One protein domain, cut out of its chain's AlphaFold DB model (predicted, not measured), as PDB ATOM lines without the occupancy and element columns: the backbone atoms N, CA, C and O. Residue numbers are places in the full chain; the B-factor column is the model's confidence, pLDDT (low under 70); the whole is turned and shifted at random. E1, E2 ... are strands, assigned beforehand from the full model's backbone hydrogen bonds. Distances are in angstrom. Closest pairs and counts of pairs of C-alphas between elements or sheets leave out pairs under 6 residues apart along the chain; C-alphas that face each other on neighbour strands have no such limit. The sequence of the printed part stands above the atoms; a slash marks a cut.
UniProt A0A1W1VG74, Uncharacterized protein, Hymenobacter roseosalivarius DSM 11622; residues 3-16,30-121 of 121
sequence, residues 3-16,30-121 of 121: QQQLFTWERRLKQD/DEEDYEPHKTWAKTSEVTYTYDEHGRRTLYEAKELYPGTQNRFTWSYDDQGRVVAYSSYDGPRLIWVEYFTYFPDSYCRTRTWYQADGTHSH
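This is residues 3 to 16 and 30 to 121 of the 121 residues of an uncharacterized protein of Hymenobacter roseosalivarius DSM 11622 (UniProt A0A1W1VG74). The domain is a single long ribbon-like sheet of seven strands in zigzag, twisted and curled from edge to edge, with no named helix over either face. The strands lie side by side in chain order from E1 to E7, and after E7 the printed part folds back, with residues 119 to 120 beside residues 112 to 113 of E7. The 106 printed residues include seven named strands in the order E1 E2 E3 E4 E5 E6 E7, each antiparallel to its neighbours in the sheet, and the class is all strand. The whole is only just loose, close to extended, with a radius of gyration of the C-alphas of 19.1 A, and its elongated outline spans 61 by 36 by 23 A.

E1, residues 3 to 11, begins at C-alpha 3 (122.558, 157.647, 114.483) and is 27.0 A long. After the cut comes E2, residues 40 to 50, 29.4 A, which bends by 54 degrees at residue 43. E3, residues 56 to 61, is 14.3 A long, and E4, residues 71 to 76, is 17.2 A. E5, residues 82 to 89, measures 20.8 A. E6, residues 92 to 102, measures 31.1 A and starts at C-alpha 92 (142.374, 152.811, 124.491). E7, residues 105 to 113, is 26.5 A long and ends at C-alpha 113 (143.611, 145.752, 129.626).

E1 and E7 are the edge strands of the sheet. E1 and E2 are antiparallel at 164 degrees, with N 6 and O 46 at 2.8 A. E2 to E7 form a meander, each strand the antiparallel neighbour of the one before. In the hairpin E2 and E3, at 158 degrees, N 47 and O 60 are 2.8 A apart. In the hairpin E3 and E4, at 177 degrees, N 59 and O 72 are within hydrogen-bond range at 2.9 A. The hairpin E4 and E5, at 166 degrees, has N 83 and O 75 at 2.8 A. The hairpin E5 and E6, at 168 degrees, has N 97 and O 85 at 2.8 A. The hairpin E6 and E7, at 165 degrees, has N 102 and O 105 at 2.8 A. From edge to edge the strands' lines turn by 61 degrees and the way across the sheet by 80 degrees. Among the pairs that are apart are E1 and E7. Residues 112 to 113 of E7 pair antiparallel with residues 119 to 120.

The two C-alphas farthest apart are those of Pro 36 and Pro 103, at 61.7 A. Residues 17 to 29 are not printed, and C-alphas 16 and 30 are 13.9 A apart across this cut, which lies in the link from E1 to E2. Of the links that are printed whole, E3 to E4 is short and the others are tight. The mean pLDDT of the printed part is 92.6; residues 63 and 66 are under 70.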
ATOM      1  N   GLN A   3     121.826 156.955 113.423       93.75
ATOM      2  CA  GLN A   3     122.558 157.647 114.483       93.75
ATOM      3  C   GLN A   3     121.610 158.508 115.312       93.75
ATOM      4  O   GLN A   3     120.694 159.130 114.778       93.75
ATOM      5  N   GLN A   4     121.857 158.547 116.618       95.00
ATOM      6  CA  GLN A   4     121.127 159.372 117.575       95.00
ATOM      7  C   GLN A   4     122.122 160.174 118.411       95.00
ATOM      8  O   GLN A   4     123.127 159.634 118.869       95.00
ATOM      9  N   GLN A   5     121.816 161.448 118.646       93.69
ATOM     10  CA  GLN A   5     122.584 162.317 119.531       93.69
ATOM     11  C   GLN A   5     121.725 162.754 120.714       93.69
ATOM     12  O   GLN A   5     120.545 163.071 120.556       93.69
ATOM     13  N   LEU A   6     122.326 162.752 121.899       91.88
ATOM     14  CA  LEU A   6     121.727 163.203 123.146       91.88
ATOM     15  C   LEU A   6     122.604 164.302 123.745       91.88
ATOM     16  O   LEU A   6     123.825 164.155 123.817       91.88
ATOM     17  N   PHE A   7     121.968 165.374 124.209       91.62
ATOM     18  CA  PHE A   7     122.633 166.494 124.864       91.62
ATOM     19  C   PHE A   7     121.995 166.751 126.228       91.62
ATOM     20  O   PHE A   7     120.767 166.844 126.318       91.62
ATOM     21  N   THR A   8     122.818 166.925 127.261       90.19
ATOM     22  CA  THR A   8     122.375 167.465 128.555       90.19
ATOM     23  C   THR A   8     122.780 168.925 128.654       90.19
ATOM     24  O   THR A   8     123.886 169.303 128.256       90.19
ATOM     25  N   TRP A   9     121.876 169.737 129.190       91.56
ATOM     26  CA  TRP A   9     122.094 171.153 129.435       91.56
ATOM     27  C   TRP A   9     121.783 171.468 130.891       91.56
ATOM     28  O   TRP A   9     120.746 171.051 131.405       91.56
ATOM     29  N   GLU A  10     122.650 172.241 131.530       91.19
ATOM     30  CA  GLU A  10     122.468 172.731 132.898       91.19
ATOM     31  C   GLU A  10     122.549 174.258 132.917       91.19
ATOM     32  O   GLU A  10     123.169 174.875 132.045       91.19
ATOM     33  N   ARG A  11     121.869 174.889 133.877       93.25
ATOM     34  CA  ARG A  11     121.861 176.352 134.006       93.25
ATOM     35  C   ARG A  11     123.263 176.832 134.399       93.25
ATOM     36  O   ARG A  11     123.903 176.218 135.249       93.25
ATOM     37  N   ARG A  12     123.747 177.923 133.797       93.31
ATOM     38  CA  ARG A  12     125.103 178.434 134.062       93.31
ATOM     39  C   ARG A  12     125.230 179.057 135.446       93.31
ATOM     40  O   ARG A  12     124.471 179.961 135.798       93.31
ATOM     41  N   LEU A  13     126.237 178.601 136.182       91.69
ATOM     42  CA  LEU A  13     126.754 179.283 137.364       91.69
ATOM     43  C   LEU A  13     127.571 180.506 136.942       91.69
ATOM     44  O   LEU A  13     128.185 180.500 135.872       91.69
ATOM     45  N   LYS A  14     127.610 181.538 137.789       91.75
ATOM     46  CA  LYS A  14     128.555 182.645 137.611       91.75
ATOM     47  C   LYS A  14     129.995 182.124 137.633       91.75
ATOM     48  O   LYS A  14     130.310 181.136 138.293       91.75
ATOM     49  N   GLN A  15     130.879 182.800 136.903       86.56
ATOM     50  CA  GLN A  15     132.282 182.389 136.763       86.56
ATOM     51  C   GLN A  15     133.057 182.368 138.089       86.56
ATOM     52  O   GLN A  15     134.008 181.604 138.217       86.56
ATOM     53  N   ASP A  16     132.670 183.206 139.049       87.50
ATOM     54  CA  ASP A  16     133.284 183.338 140.372       87.50
ATOM     55  C   ASP A  16     132.622 182.453 141.446       87.50
ATOM     56  O   ASP A  16     133.071 182.426 142.596       87.50
ATOM     57  N   ASP A  30     122.541 177.605 145.284       90.31
ATOM     58  CA  ASP A  30     121.290 178.358 145.397       90.31
ATOM     59  C   ASP A  30     121.057 179.265 144.172       90.31
ATOM     60  O   ASP A  30     121.820 179.252 143.209       90.31
ATOM     61  N   GLU A  31     119.943 180.006 144.141       89.88
ATOM     62  CA  GLU A  31     119.610 180.888 143.009       89.88
ATOM     63  C   GLU A  31     120.612 182.033 142.814       89.88
ATOM     64  O   GLU A  31     120.804 182.475 141.678       89.88
ATOM     65  N   GLU A  32     121.268 182.501 143.877       89.69
ATOM     66  CA  GLU A  32     122.224 183.600 143.793       89.69
ATOM     67  C   GLU A  32     123.514 183.168 143.107       89.69
ATOM     68  O   GLU A  32     124.227 184.032 142.619       89.69
ATOM     69  N   ASP A  33     123.810 181.872 143.008       91.12
ATOM     70  CA  ASP A  33     125.015 181.339 142.364       91.12
ATOM     71  C   ASP A  33     124.965 181.339 140.826       91.12
ATOM     72  O   ASP A  33     125.998 181.184 140.163       91.12
ATOM     73  N   TYR A  34     123.778 181.502 140.240       92.94
ATOM     74  CA  TYR A  34     123.568 181.450 138.793       92.94
ATOM     75  C   TYR A  34     123.728 182.814 138.122       92.94
ATOM     76  O   TYR A  34     123.654 183.870 138.754       92.94
ATOM     77  N   GLU A  35     123.969 182.800 136.808       93.44
ATOM     78  CA  GLU A  35     124.004 184.030 136.016       93.44
ATOM     79  C   GLU A  35     122.658 184.790 136.118       93.44
ATOM     80  O   GLU A  35     121.595 184.161 136.079       93.44
ATOM     81  N   PRO A  36     122.660 186.141 136.194       89.19
ATOM     82  CA  PRO A  36     121.427 186.933 136.317       89.19
ATOM     83  C   PRO A  36     120.433 186.703 135.173       89.19
ATOM     84  O   PRO A  36     119.217 186.808 135.342       89.19
ATOM     85  N   HIS A  37     120.955 186.385 133.989       91.88
ATOM     86  CA  HIS A  37     120.167 185.947 132.850       91.88
ATOM     87  C   HIS A  37     120.244 184.429 132.745       91.88
ATOM     88  O   HIS A  37     121.329 183.858 132.751       91.88
ATOM     89  N   LYS A  38     119.086 183.770 132.607       88.44
ATOM     90  CA  LYS A  38     119.022 182.311 132.473       88.44
ATOM     91  C   LYS A  38     119.671 181.865 131.166       88.44
ATOM     92  O   LYS A  38     119.054 181.902 130.103       88.44
ATOM     93  N   THR A  39     120.903 181.408 131.278       92.94
ATOM     94  CA  THR A  39     121.708 180.826 130.210       92.94
ATOM     95  C   THR A  39     122.007 179.365 130.540       92.94
ATOM     96  O   THR A  39     121.942 178.929 131.693       92.94
ATOM     97  N   TRP A  40     122.314 178.584 129.508       92.50
ATOM     98  CA  TRP A  40     122.546 177.147 129.625       92.50
ATOM     99  C   TRP A  40     123.950 176.792 129.136       92.50
ATOM    100  O   TRP A  40     124.471 177.383 128.181       92.50
ATOM    101  N   ALA A  41     124.577 175.834 129.806       89.94
ATOM    102  CA  ALA A  41     125.800 175.185 129.370       89.94
ATOM    103  C   ALA A  41     125.472 173.756 128.950       89.94
ATOM    104  O   ALA A  41     124.751 173.050 129.652       89.94
ATOM    105  N   LYS A  42     126.014 173.326 127.810       90.19
ATOM    106  CA  LYS A  42     126.004 171.914 127.437       90.19
ATOM    107  C   LYS A  42     126.951 171.186 128.389       90.19
ATOM    108  O   LYS A  42     128.132 171.525 128.417       90.19
ATOM    109  N   THR A  43     126.441 170.227 129.153       87.69
ATOM    110  CA  THR A  43     127.220 169.447 130.134       87.69
ATOM    111  C   THR A  43     127.466 168.016 129.688       87.69
ATOM    112  O   THR A  43     128.346 167.355 130.224       87.69
ATOM    113  N   SER A  44     126.750 167.538 128.669       87.81
ATOM    114  CA  SER A  44     127.036 166.246 128.051       87.81
ATOM    115  C   SER A  44     126.718 166.251 126.559       87.81
ATOM    116  O   SER A  44     125.840 166.979 126.083       87.81
ATOM    117  N   GLU A  45     127.437 165.413 125.821       91.38
ATOM    118  CA  GLU A  45     127.145 165.081 124.432       91.38
ATOM    119  C   GLU A  45     127.445 163.602 124.205       91.38
ATOM    120  O   GLU A  45     128.589 163.160 124.334       91.38
ATOM    121  N   VAL A  46     126.405 162.844 123.869       92.25
ATOM    122  CA  VAL A  46     126.484 161.400 123.663       92.25
ATOM    123  C   VAL A  46     125.955 161.052 122.283       92.25
ATOM    124  O   VAL A  46     124.858 161.454 121.903       92.25
ATOM    125  N   THR A  47     126.723 160.265 121.538       94.88
ATOM    126  CA  THR A  47     126.324 159.712 120.246       94.88
ATOM    127  C   THR A  47     126.088 158.212 120.366       94.88
ATOM    128  O   THR A  47     126.919 157.476 120.896       94.88
ATOM    129  N   TYR A  48     124.969 157.752 119.817       96.12
ATOM    130  CA  TYR A  48     124.647 156.346 119.629       96.12
ATOM    131  C   TYR A  48     124.620 156.030 118.136       96.12
ATOM    132  O   TYR A  48     124.061 156.789 117.346       96.12
ATOM    133  N   THR A  49     125.194 154.895 117.745       97.75
ATOM    134  CA  THR A  49     125.038 154.352 116.386       97.75
ATOM    135  C   THR A  49     124.355 152.999 116.455       97.75
ATOM    136  O   THR A  49     124.556 152.247 117.411       97.75
ATOM    137  N   TYR A  50     123.549 152.707 115.439       97.88
ATOM    138  CA  TYR A  50     122.790 151.475 115.314       97.88
ATOM    139  C   TYR A  50     123.014 150.847 113.941       97.88
ATOM    140  O   TYR A  50     123.141 151.549 112.926       97.88
ATOM    141  N   ASP A  51     123.041 149.520 113.907       96.88
ATOM    142  CA  ASP A  51     123.046 148.769 112.660       96.88
ATOM    143  C   ASP A  51     121.695 148.856 111.925       96.88
ATOM    144  O   ASP A  51     120.767 149.563 112.325       96.88
ATOM    145  N   GLU A  52     121.593 148.168 110.792       95.94
ATOM    146  CA  GLU A  52     120.378 148.123 109.971       95.94
ATOM    147  C   GLU A  52     119.186 147.420 110.637       95.94
ATOM    148  O   GLU A  52     118.056 147.608 110.197       95.94
ATOM    149  N   HIS A  53     119.409 146.650 111.704       95.75
ATOM    150  CA  HIS A  53     118.354 145.996 112.481       95.75
ATOM    151  C   HIS A  53     117.965 146.820 113.721       95.75
ATOM    152  O   HIS A  53     117.170 146.368 114.543       95.75
ATOM    153  N   GLY A  54     118.522 148.027 113.879       95.81
ATOM    154  CA  GLY A  54     118.259 148.902 115.021       95.81
ATOM    155  C   GLY A  54     118.973 148.476 116.306       95.81
ATOM    156  O   GLY A  54     118.640 148.977 117.381       95.81
ATOM    157  N   ARG A  55     119.962 147.576 116.232       97.00
ATOM    158  CA  ARG A  55     120.783 147.170 117.383       97.00
ATOM    159  C   ARG A  55     121.922 148.166 117.568       97.00
ATOM    160  O   ARG A  55     122.526 148.621 116.599       97.00
ATOM    161  N   ARG A  56     122.221 148.532 118.814       97.50
ATOM    162  CA  ARG A  56     123.229 149.553 119.140       97.50
ATOM    163  C   ARG A  56     124.634 149.020 118.887       97.50
ATOM    164  O   ARG A  56     125.032 148.072 119.532       97.50
ATOM    165  N   THR A  57     125.421 149.669 118.043       97.88
ATOM    166  CA  THR A  57     126.809 149.267 117.750       97.88
ATOM    167  C   THR A  57     127.847 150.169 118.408       97.88
ATOM    168  O   THR A  57     128.972 149.732 118.648       97.88
ATOM    169  N   LEU A  58     127.473 151.405 118.756       97.00
ATOM    170  CA  LEU A  58     128.360 152.382 119.385       97.00
ATOM    171  C   LEU A  58     127.609 153.242 120.402       97.00
ATOM    172  O   LEU A  58     126.467 153.644 120.172       97.00
ATOM    173  N   TYR A  59     128.302 153.552 121.488       95.50
ATOM    174  CA  TYR A  59     128.054 154.651 122.408       95.50
ATOM    175  C   TYR A  59     129.347 155.453 122.476       95.50
ATOM    176  O   TYR A  59     130.415 154.868 122.662       95.50
ATOM    177  N   GLU A  60     129.261 156.770 122.371       94.00
ATOM    178  CA  GLU A  60     130.408 157.657 122.510       94.00
ATOM    179  C   GLU A  60     129.992 158.935 123.238       94.00
ATOM    180  O   GLU A  60     129.209 159.725 122.714       94.00
ATOM    181  N   ALA A  61     130.513 159.132 124.446       90.00
ATOM    182  CA  ALA A  61     130.396 160.362 125.215       90.00
ATOM    183  C   ALA A  61     131.674 161.184 125.003       90.00
ATOM    184  O   ALA A  61     132.726 160.869 125.559       90.00
ATOM    185  N   LYS A  62     131.607 162.197 124.136       72.12
ATOM    186  CA  LYS A  62     132.766 163.043 123.793       72.12
ATOM    187  C   LYS A  62     133.135 163.994 124.939       72.12
ATOM    188  O   LYS A  62     132.464 163.998 125.963       72.12
ATOM    189  N   GLU A  63     134.195 164.783 124.712       69.25
ATOM    190  CA  GLU A  63     134.817 165.923 125.439       69.25
ATOM    191  C   GLU A  63     134.248 166.412 126.789       69.25
ATOM    192  O   GLU A  63     135.016 166.849 127.638       69.25
ATOM    193  N   LEU A  64     132.937 166.357 127.012       70.50
ATOM    194  CA  LEU A  64     132.260 166.763 128.243       70.50
ATOM    195  C   LEU A  64     132.084 165.623 129.262       70.50
ATOM    196  O   LEU A  64     131.460 165.823 130.300       70.50
ATOM    197  N   TYR A  65     132.619 164.431 128.991       71.56
ATOM    198  CA  TYR A  65     132.644 163.329 129.950       71.56
ATOM    199  C   TYR A  65     133.990 163.300 130.700       71.56
ATOM    200  O   TYR A  65     134.999 162.915 130.111       71.56
ATOM    201  N   PRO A  66     134.041 163.673 131.994       64.38
ATOM    202  CA  PRO A  66     135.295 163.785 132.750       64.38
ATOM    203  C   PRO A  66     135.877 162.432 133.211       64.38
ATOM    204  O   PRO A  66     136.866 162.408 133.941       64.38
ATOM    205  N   GLY A  67     135.258 161.306 132.839       74.25
ATOM    206  CA  GLY A  67     135.652 159.964 133.273       74.25
ATOM    207  C   GLY A  67     136.346 159.130 132.194       74.25
ATOM    208  O   GLY A  67     136.290 159.429 131.004       74.25
ATOM    209  N   THR A  68     136.941 158.016 132.622       80.00
ATOM    210  CA  THR A  68     137.343 156.923 131.722       80.00
ATOM    211  C   THR A  68     136.113 156.113 131.294       80.00
ATOM    212  O   THR A  68     135.040 156.262 131.879       80.00
ATOM    213  N   GLN A  69     136.253 155.220 130.307       88.31
ATOM    214  CA  GLN A  69     135.132 154.410 129.788       88.31
ATOM    215  C   GLN A  69     134.051 155.270 129.114       88.31
ATOM    216  O   GLN A  69     132.858 155.149 129.384       88.31
ATOM    217  N   ASN A  70     134.488 156.182 128.253       91.44
ATOM    218  CA  ASN A  70     133.636 157.137 127.553       91.44
ATOM    219  C   ASN A  70     133.114 156.608 126.207       91.44
ATOM    220  O   ASN A  70     132.263 157.238 125.580       91.44
ATOM    221  N   ARG A  71     133.585 155.440 125.765       94.94
ATOM    222  CA  ARG A  71     133.147 154.804 124.524       94.94
ATOM    223  C   ARG A  71     132.886 153.323 124.735       94.94
ATOM    224  O   ARG A  71     133.690 152.626 125.344       94.94
ATOM    225  N   PHE A  72     131.790 152.836 124.164       96.69
ATOM    226  CA  PHE A  72     131.446 151.421 124.187       96.69
ATOM    227  C   PHE A  72     131.016 150.919 122.816       96.69
ATOM    228  O   PHE A  72     130.375 151.648 122.056       96.69
ATOM    229  N   THR A  73     131.330 149.664 122.512       98.06
ATOM    230  CA  THR A  73     130.941 149.021 121.250       98.06
ATOM    231  C   THR A  73     130.329 147.656 121.494       98.06
ATOM    232  O   THR A  73     130.785 146.930 122.378       98.06
ATOM    233  N   TRP A  74     129.360 147.284 120.664       98.50
ATOM    234  CA  TRP A  74     128.724 145.970 120.693       98.50
ATOM    235  C   TRP A  74     128.829 145.302 119.328       98.50
ATOM    236  O   TRP A  74     128.603 145.942 118.298       98.50
ATOM    237  N   SER A  75     129.111 144.005 119.348       98.25
ATOM    238  CA  SER A  75     129.049 143.127 118.182       98.25
ATOM    239  C   SER A  75     127.994 142.059 118.411       98.25
ATOM    240  O   SER A  75     127.828 141.582 119.536       98.25
ATOM    241  N   TYR A  76     127.316 141.659 117.342       98.19
ATOM    242  CA  TYR A  76     126.196 140.730 117.397       98.19
ATOM    243  C   TYR A  76     126.422 139.533 116.481       98.19
ATOM    244  O   TYR A  76     127.082 139.667 115.453       98.19
ATOM    245  N   ASP A  77     125.855 138.386 116.844       96.88
ATOM    246  CA  ASP A  77     125.704 137.263 115.922       96.88
ATOM    247  C   ASP A  77     124.483 137.435 114.999       96.88
ATOM    248  O   ASP A  77     123.688 138.380 115.115       96.88
ATOM    249  N   ASP A  78     124.322 136.470 114.093       96.12
ATOM    250  CA  ASP A  78     123.224 136.407 113.125       96.12
ATOM    251  C   ASP A  78     121.845 136.270 113.788       96.12
ATOM    252  O   ASP A  78     120.824 136.569 113.173       96.12
ATOM    253  N   GLN A  79     121.791 135.842 115.054       95.75
ATOM    254  CA  GLN A  79     120.553 135.712 115.821       95.75
ATOM    255  C   GLN A  79     120.195 136.980 116.603       95.75
ATOM    256  O   GLN A  79     119.162 137.008 117.271       95.75
ATOM    257  N   GLY A  80     121.015 138.035 116.555       96.25
ATOM    258  CA  GLY A  80     120.732 139.252 117.318       96.25
ATOM    259  C   GLY A  80     121.378 139.324 118.693       96.25
ATOM    260  O   GLY A  80     121.150 140.305 119.399       96.25
ATOM    261  N   ARG A  81     122.170 138.330 119.095       97.06
ATOM    262  CA  ARG A  81     122.735 138.244 120.446       97.06
ATOM    263  C   ARG A  81     124.107 138.902 120.492       97.06
ATOM    264  O   ARG A  81     124.860 138.826 119.528       97.06
ATOM    265  N   VAL A  82     124.439 139.557 121.604       98.12
ATOM    266  CA  VAL A  82     125.735 140.235 121.775       98.12
ATOM    267  C   VAL A  82     126.835 139.189 121.916       98.12
ATOM    268  O   VAL A  82     126.826 138.446 122.884       98.12
ATOM    269  N   VAL A  83     127.809 139.159 121.008       98.25
ATOM    270  CA  VAL A  83     128.974 138.254 121.093       98.25
ATOM    271  C   VAL A  83     130.215 138.932 121.663       98.25
ATOM    272  O   VAL A  83     131.072 138.259 122.232       98.25
ATOM    273  N   ALA A  84     130.298 140.260 121.549       98.44
ATOM    274  CA  ALA A  84     131.352 141.057 122.162       98.44
ATOM    275  C   ALA A  84     130.818 142.411 122.643       98.44
ATOM    276  O   ALA A  84     130.021 143.053 121.955       98.44
ATOM    277  N   TYR A  85     131.291 142.848 123.807       98.31
ATOM    278  CA  TYR A  85     131.001 144.155 124.386       98.31
ATOM    279  C   TYR A  85     132.291 144.771 124.922       98.31
ATOM    280  O   TYR A  85     132.931 144.188 125.791       98.31
ATOM    281  N   SER A  86     132.678 145.934 124.411       98.19
ATOM    282  CA  SER A  86     133.959 146.562 124.746       98.19
ATOM    283  C   SER A  86     133.769 147.947 125.339       98.19
ATOM    284  O   SER A  86     132.860 148.675 124.940       98.19
ATOM    285  N   SER A  87     134.670 148.319 126.245       97.00
ATOM    286  CA  SER A  87     134.758 149.638 126.868       97.00
ATOM    287  C   SER A  87     136.108 150.275 126.590       97.00
ATOM    288  O   SER A  87     137.147 149.621 126.704       97.00
ATOM    289  N   TYR A  88     136.085 151.558 126.253       94.69
ATOM    290  CA  TYR A  88     137.248 152.329 125.856       94.69
ATOM    291  C   TYR A  88     137.312 153.662 126.587       94.69
ATOM    292  O   TYR A  88     136.297 154.275 126.913       94.69
ATOM    293  N   ASP A  89     138.534 154.133 126.767       90.81
ATOM    294  CA  ASP A  89     138.869 155.499 127.135       90.81
ATOM    295  C   ASP A  89     139.570 156.154 125.939       90.81
ATOM    296  O   ASP A  89     140.736 155.879 125.638       90.81
ATOM    297  N   GLY A  90     138.793 156.911 125.163       86.38
ATOM    298  CA  GLY A  90     139.190 157.368 123.834       86.38
ATOM    299  C   GLY A  90     139.492 156.181 122.902       86.38
ATOM    300  O   GLY A  90     138.614 155.343 122.679       86.38
ATOM    301  N   PRO A  91     140.707 156.079 122.324       88.06
ATOM    302  CA  PRO A  91     141.101 154.930 121.506       88.06
ATOM    303  C   PRO A  91     141.571 153.716 122.330       88.06
ATOM    304  O   PRO A  91     141.767 152.641 121.764       88.06
ATOM    305  N   ARG A  92     141.789 153.860 123.646       91.56
ATOM    306  CA  ARG A  92     142.374 152.811 124.491       91.56
ATOM    307  C   ARG A  92     141.302 151.841 124.973       91.56
ATOM    308  O   ARG A  92     140.380 152.250 125.668       91.56
ATOM    309  N   LEU A  93     141.450 150.555 124.661       94.81
ATOM    310  CA  LEU A  93     140.600 149.492 125.206       94.81
ATOM    311  C   LEU A  93     140.873 149.323 126.708       94.81
ATOM    312  O   LEU A  93     142.025 149.191 127.108       94.81
ATOM    313  N   ILE A  94     139.819 149.324 127.524       95.69
ATOM    314  CA  ILE A  94     139.885 149.075 128.972       95.69
ATOM    315  C   ILE A  94     139.473 147.643 129.271       95.69
ATOM    316  O   ILE A  94     140.128 146.958 130.052       95.69
ATOM    317  N   TRP A  95     138.390 147.171 128.662       97.25
ATOM    318  CA  TRP A  95     138.000 145.772 128.759       97.25
ATOM    319  C   TRP A  95     137.132 145.348 127.586       97.25
ATOM    320  O   TRP A  95     136.473 146.170 126.950       97.25
ATOM    321  N   VAL A  96     137.114 144.042 127.343       98.25
ATOM    322  CA  VAL A  96     136.170 143.368 126.450       98.25
ATOM    323  C   VAL A  96     135.504 142.221 127.194       98.25
ATOM    324  O   VAL A  96     136.145 141.513 127.969       98.25
ATOM    325  N   GLU A  97     134.212 142.045 126.971       98.50
ATOM    326  CA  GLU A  97     133.462 140.856 127.345       98.50
ATOM    327  C   GLU A  97     133.108 140.066 126.096       98.50
ATOM    328  O   GLU A  97     132.551 140.627 125.155       98.50
ATOM    329  N   TYR A  98     133.385 138.766 126.119       98.38
ATOM    330  CA  TYR A  98     132.916 137.818 125.116       98.38
ATOM    331  C   TYR A  98     131.816 136.942 125.694       98.38
ATOM    332  O   TYR A  98     131.895 136.520 126.853       98.38
ATOM    333  N   PHE A  99     130.813 136.656 124.869       98.25
ATOM    334  CA  PHE A  99     129.669 135.828 125.229       98.25
ATOM    335  C   PHE A  99     129.595 134.611 124.309       98.25
ATOM    336  O   PHE A  99     129.521 134.745 123.088       98.25
ATOM    337  N   THR A 100     129.571 133.425 124.911       97.56
ATOM    338  CA  THR A 100     129.377 132.153 124.208       97.56
ATOM    339  C   THR A 100     128.032 131.582 124.612       97.56
ATOM    340  O   THR A 100     127.814 131.303 125.790       97.56
ATOM    341  N   TYR A 101     127.134 131.409 123.645       97.25
ATOM    342  CA  TYR A 101     125.767 130.961 123.892       97.25
ATOM    343  C   TYR A 101     125.597 129.452 123.705       97.25
ATOM    344  O   TYR A 101     126.136 128.851 122.776       97.25
ATOM    345  N   PHE A 102     124.769 128.878 124.568       96.00
ATOM    346  CA  PHE A 102     124.258 127.510 124.542       96.00
ATOM    347  C   PHE A 102     122.719 127.574 124.472       96.00
ATOM    348  O   PHE A 102     122.168 128.666 124.614       96.00
ATOM    349  N   PRO A 103     121.999 126.453 124.252       95.19
ATOM    350  CA  PRO A 103     120.544 126.477 124.063       95.19
ATOM    351  C   PRO A 103     119.769 127.270 125.126       95.19
ATOM    352  O   PRO A 103     118.911 128.069 124.765       95.19
ATOM    353  N   ASP A 104     120.145 127.131 126.402       94.56
ATOM    354  CA  ASP A 104     119.442 127.755 127.534       94.56
ATOM    355  C   ASP A 104     120.362 128.600 128.436       94.56
ATOM    356  O   ASP A 104     120.000 128.962 129.557       94.56
ATOM    357  N   SER A 105     121.593 128.884 128.002       97.00
ATOM    358  CA  SER A 105     122.573 129.581 128.840       97.00
ATOM    359  C   SER A 105     123.637 130.309 128.026       97.00
ATOM    360  O   SER A 105     123.684 130.236 126.798       97.00
ATOM    361  N   TYR A 106     124.508 131.041 128.718       97.31
ATOM    362  CA  TYR A 106     125.709 131.609 128.127       97.31
ATOM    363  C   TYR A 106     126.860 131.613 129.132       97.31
ATOM    364  O   TYR A 106     126.653 131.719 130.342       97.31
ATOM    365  N   CYS A 107     128.082 131.544 128.617       97.75
ATOM    366  CA  CYS A 107     129.289 131.872 129.363       97.75
ATOM    367  C   CYS A 107     129.748 133.277 128.986       97.75
ATOM    368  O   CYS A 107     129.686 133.660 127.819       97.75
ATOM    369  N   ARG A 108     130.235 134.028 129.976       97.44
ATOM    370  CA  ARG A 108     130.815 135.357 129.784       97.44
ATOM    371  C   ARG A 108     132.234 135.380 130.318       97.44
ATOM    372  O   ARG A 108     132.444 135.093 131.495       97.44
ATOM    373  N   THR A 109     133.168 135.823 129.491       97.94
ATOM    374  CA  THR A 109     134.554 136.069 129.896       97.94
ATOM    375  C   THR A 109     134.862 137.539 129.699       97.94
ATOM    376  O   THR A 109     134.688 138.055 128.599       97.94
ATOM    377  N   ARG A 110     135.317 138.213 130.760       97.88
ATOM    378  CA  ARG A 110     135.840 139.576 130.674       97.88
ATOM    379  C   ARG A 110     137.363 139.517 130.618       97.88
ATOM    380  O   ARG A 110     137.972 138.667 131.257       97.88
ATOM    381  N   THR A 111     137.960 140.420 129.858       97.94
ATOM    382  CA  THR A 111     139.400 140.668 129.861       97.94
ATOM    383  C   THR A 111     139.623 142.153 130.071       97.94
ATOM    384  O   THR A 111     139.093 142.961 129.312       97.94
ATOM    385  N   TRP A 112     140.382 142.505 131.102       97.25
ATOM    386  CA  TRP A 112     140.804 143.867 131.410       97.25
ATOM    387  C   TRP A 112     142.171 144.133 130.806       97.25
ATOM    388  O   TRP A 112     143.048 143.284 130.911       97.25
ATOM    389  N   TYR A 113     142.362 145.312 130.229       95.56
ATOM    390  CA  TYR A 113     143.611 145.752 129.626       95.56
ATOM    391  C   TYR A 113     144.178 146.934 130.402       95.56
ATOM    392  O   TYR A 113     143.491 147.922 130.677       95.56
ATOM    393  N   GLN A 114     145.455 146.827 130.736       92.81
ATOM    394  CA  GLN A 114     146.227 147.907 131.325       92.81
ATOM    395  C   GLN A 114     146.756 148.846 130.239       92.81
ATOM    396  O   GLN A 114     146.735 148.546 129.045       92.81
ATOM    397  N   ALA A 115     147.255 150.012 130.654       88.62
ATOM    398  CA  ALA A 115     147.815 150.997 129.726       88.62
ATOM    399  C   ALA A 115     149.057 150.488 128.968       88.62
ATOM    400  O   ALA A 115     149.330 150.961 127.870       88.62
ATOM    401  N   ASP A 116     149.782 149.521 129.534       91.12
ATOM    402  CA  ASP A 116     150.961 148.885 128.935       91.12
ATOM    403  C   ASP A 116     150.621 147.706 127.999       91.12
ATOM    404  O   ASP A 116     151.518 147.078 127.441       91.12
ATOM    405  N   GLY A 117     149.331 147.402 127.815       85.69
ATOM    406  CA  GLY A 117     148.849 146.305 126.975       85.69
ATOM    407  C   GLY A 117     148.805 144.938 127.663       85.69
ATOM    408  O   GLY A 117     148.311 143.979 127.062       85.69
ATOM    409  N   THR A 118     149.261 144.822 128.914       92.94
ATOM    410  CA  THR A 118     149.037 143.609 129.713       92.94
ATOM    411  C   THR A 118     147.551 143.436 130.023       92.94
ATOM    412  O   THR A 118     146.783 144.403 130.019       92.94
ATOM    413  N   HIS A 119     147.123 142.195 130.258       93.50
ATOM    414  CA  HIS A 119     145.718 141.900 130.506       93.50
ATOM    415  C   HIS A 119     145.492 140.829 131.570       93.50
ATOM    416  O   HIS A 119     146.355 139.991 131.830       93.50
ATOM    417  N   SER A 120     144.304 140.861 132.168       92.06
ATOM    418  CA  SER A 120     143.831 139.879 133.145       92.06
ATOM    419  C   SER A 120     142.373 139.507 132.884       92.06
ATOM    420  O   SER A 120     141.647 140.258 132.231       92.06
ATOM    421  N   HIS A 121     141.949 138.360 133.407       85.44
ATOM    422  CA  HIS A 121     140.562 137.894 133.359       85.44
ATOM    423  C   HIS A 121     139.829 138.192 134.669       85.44
ATOM    424  O   HIS A 121     140.487 138.086 135.728       85.44
TER     425      HIS A 121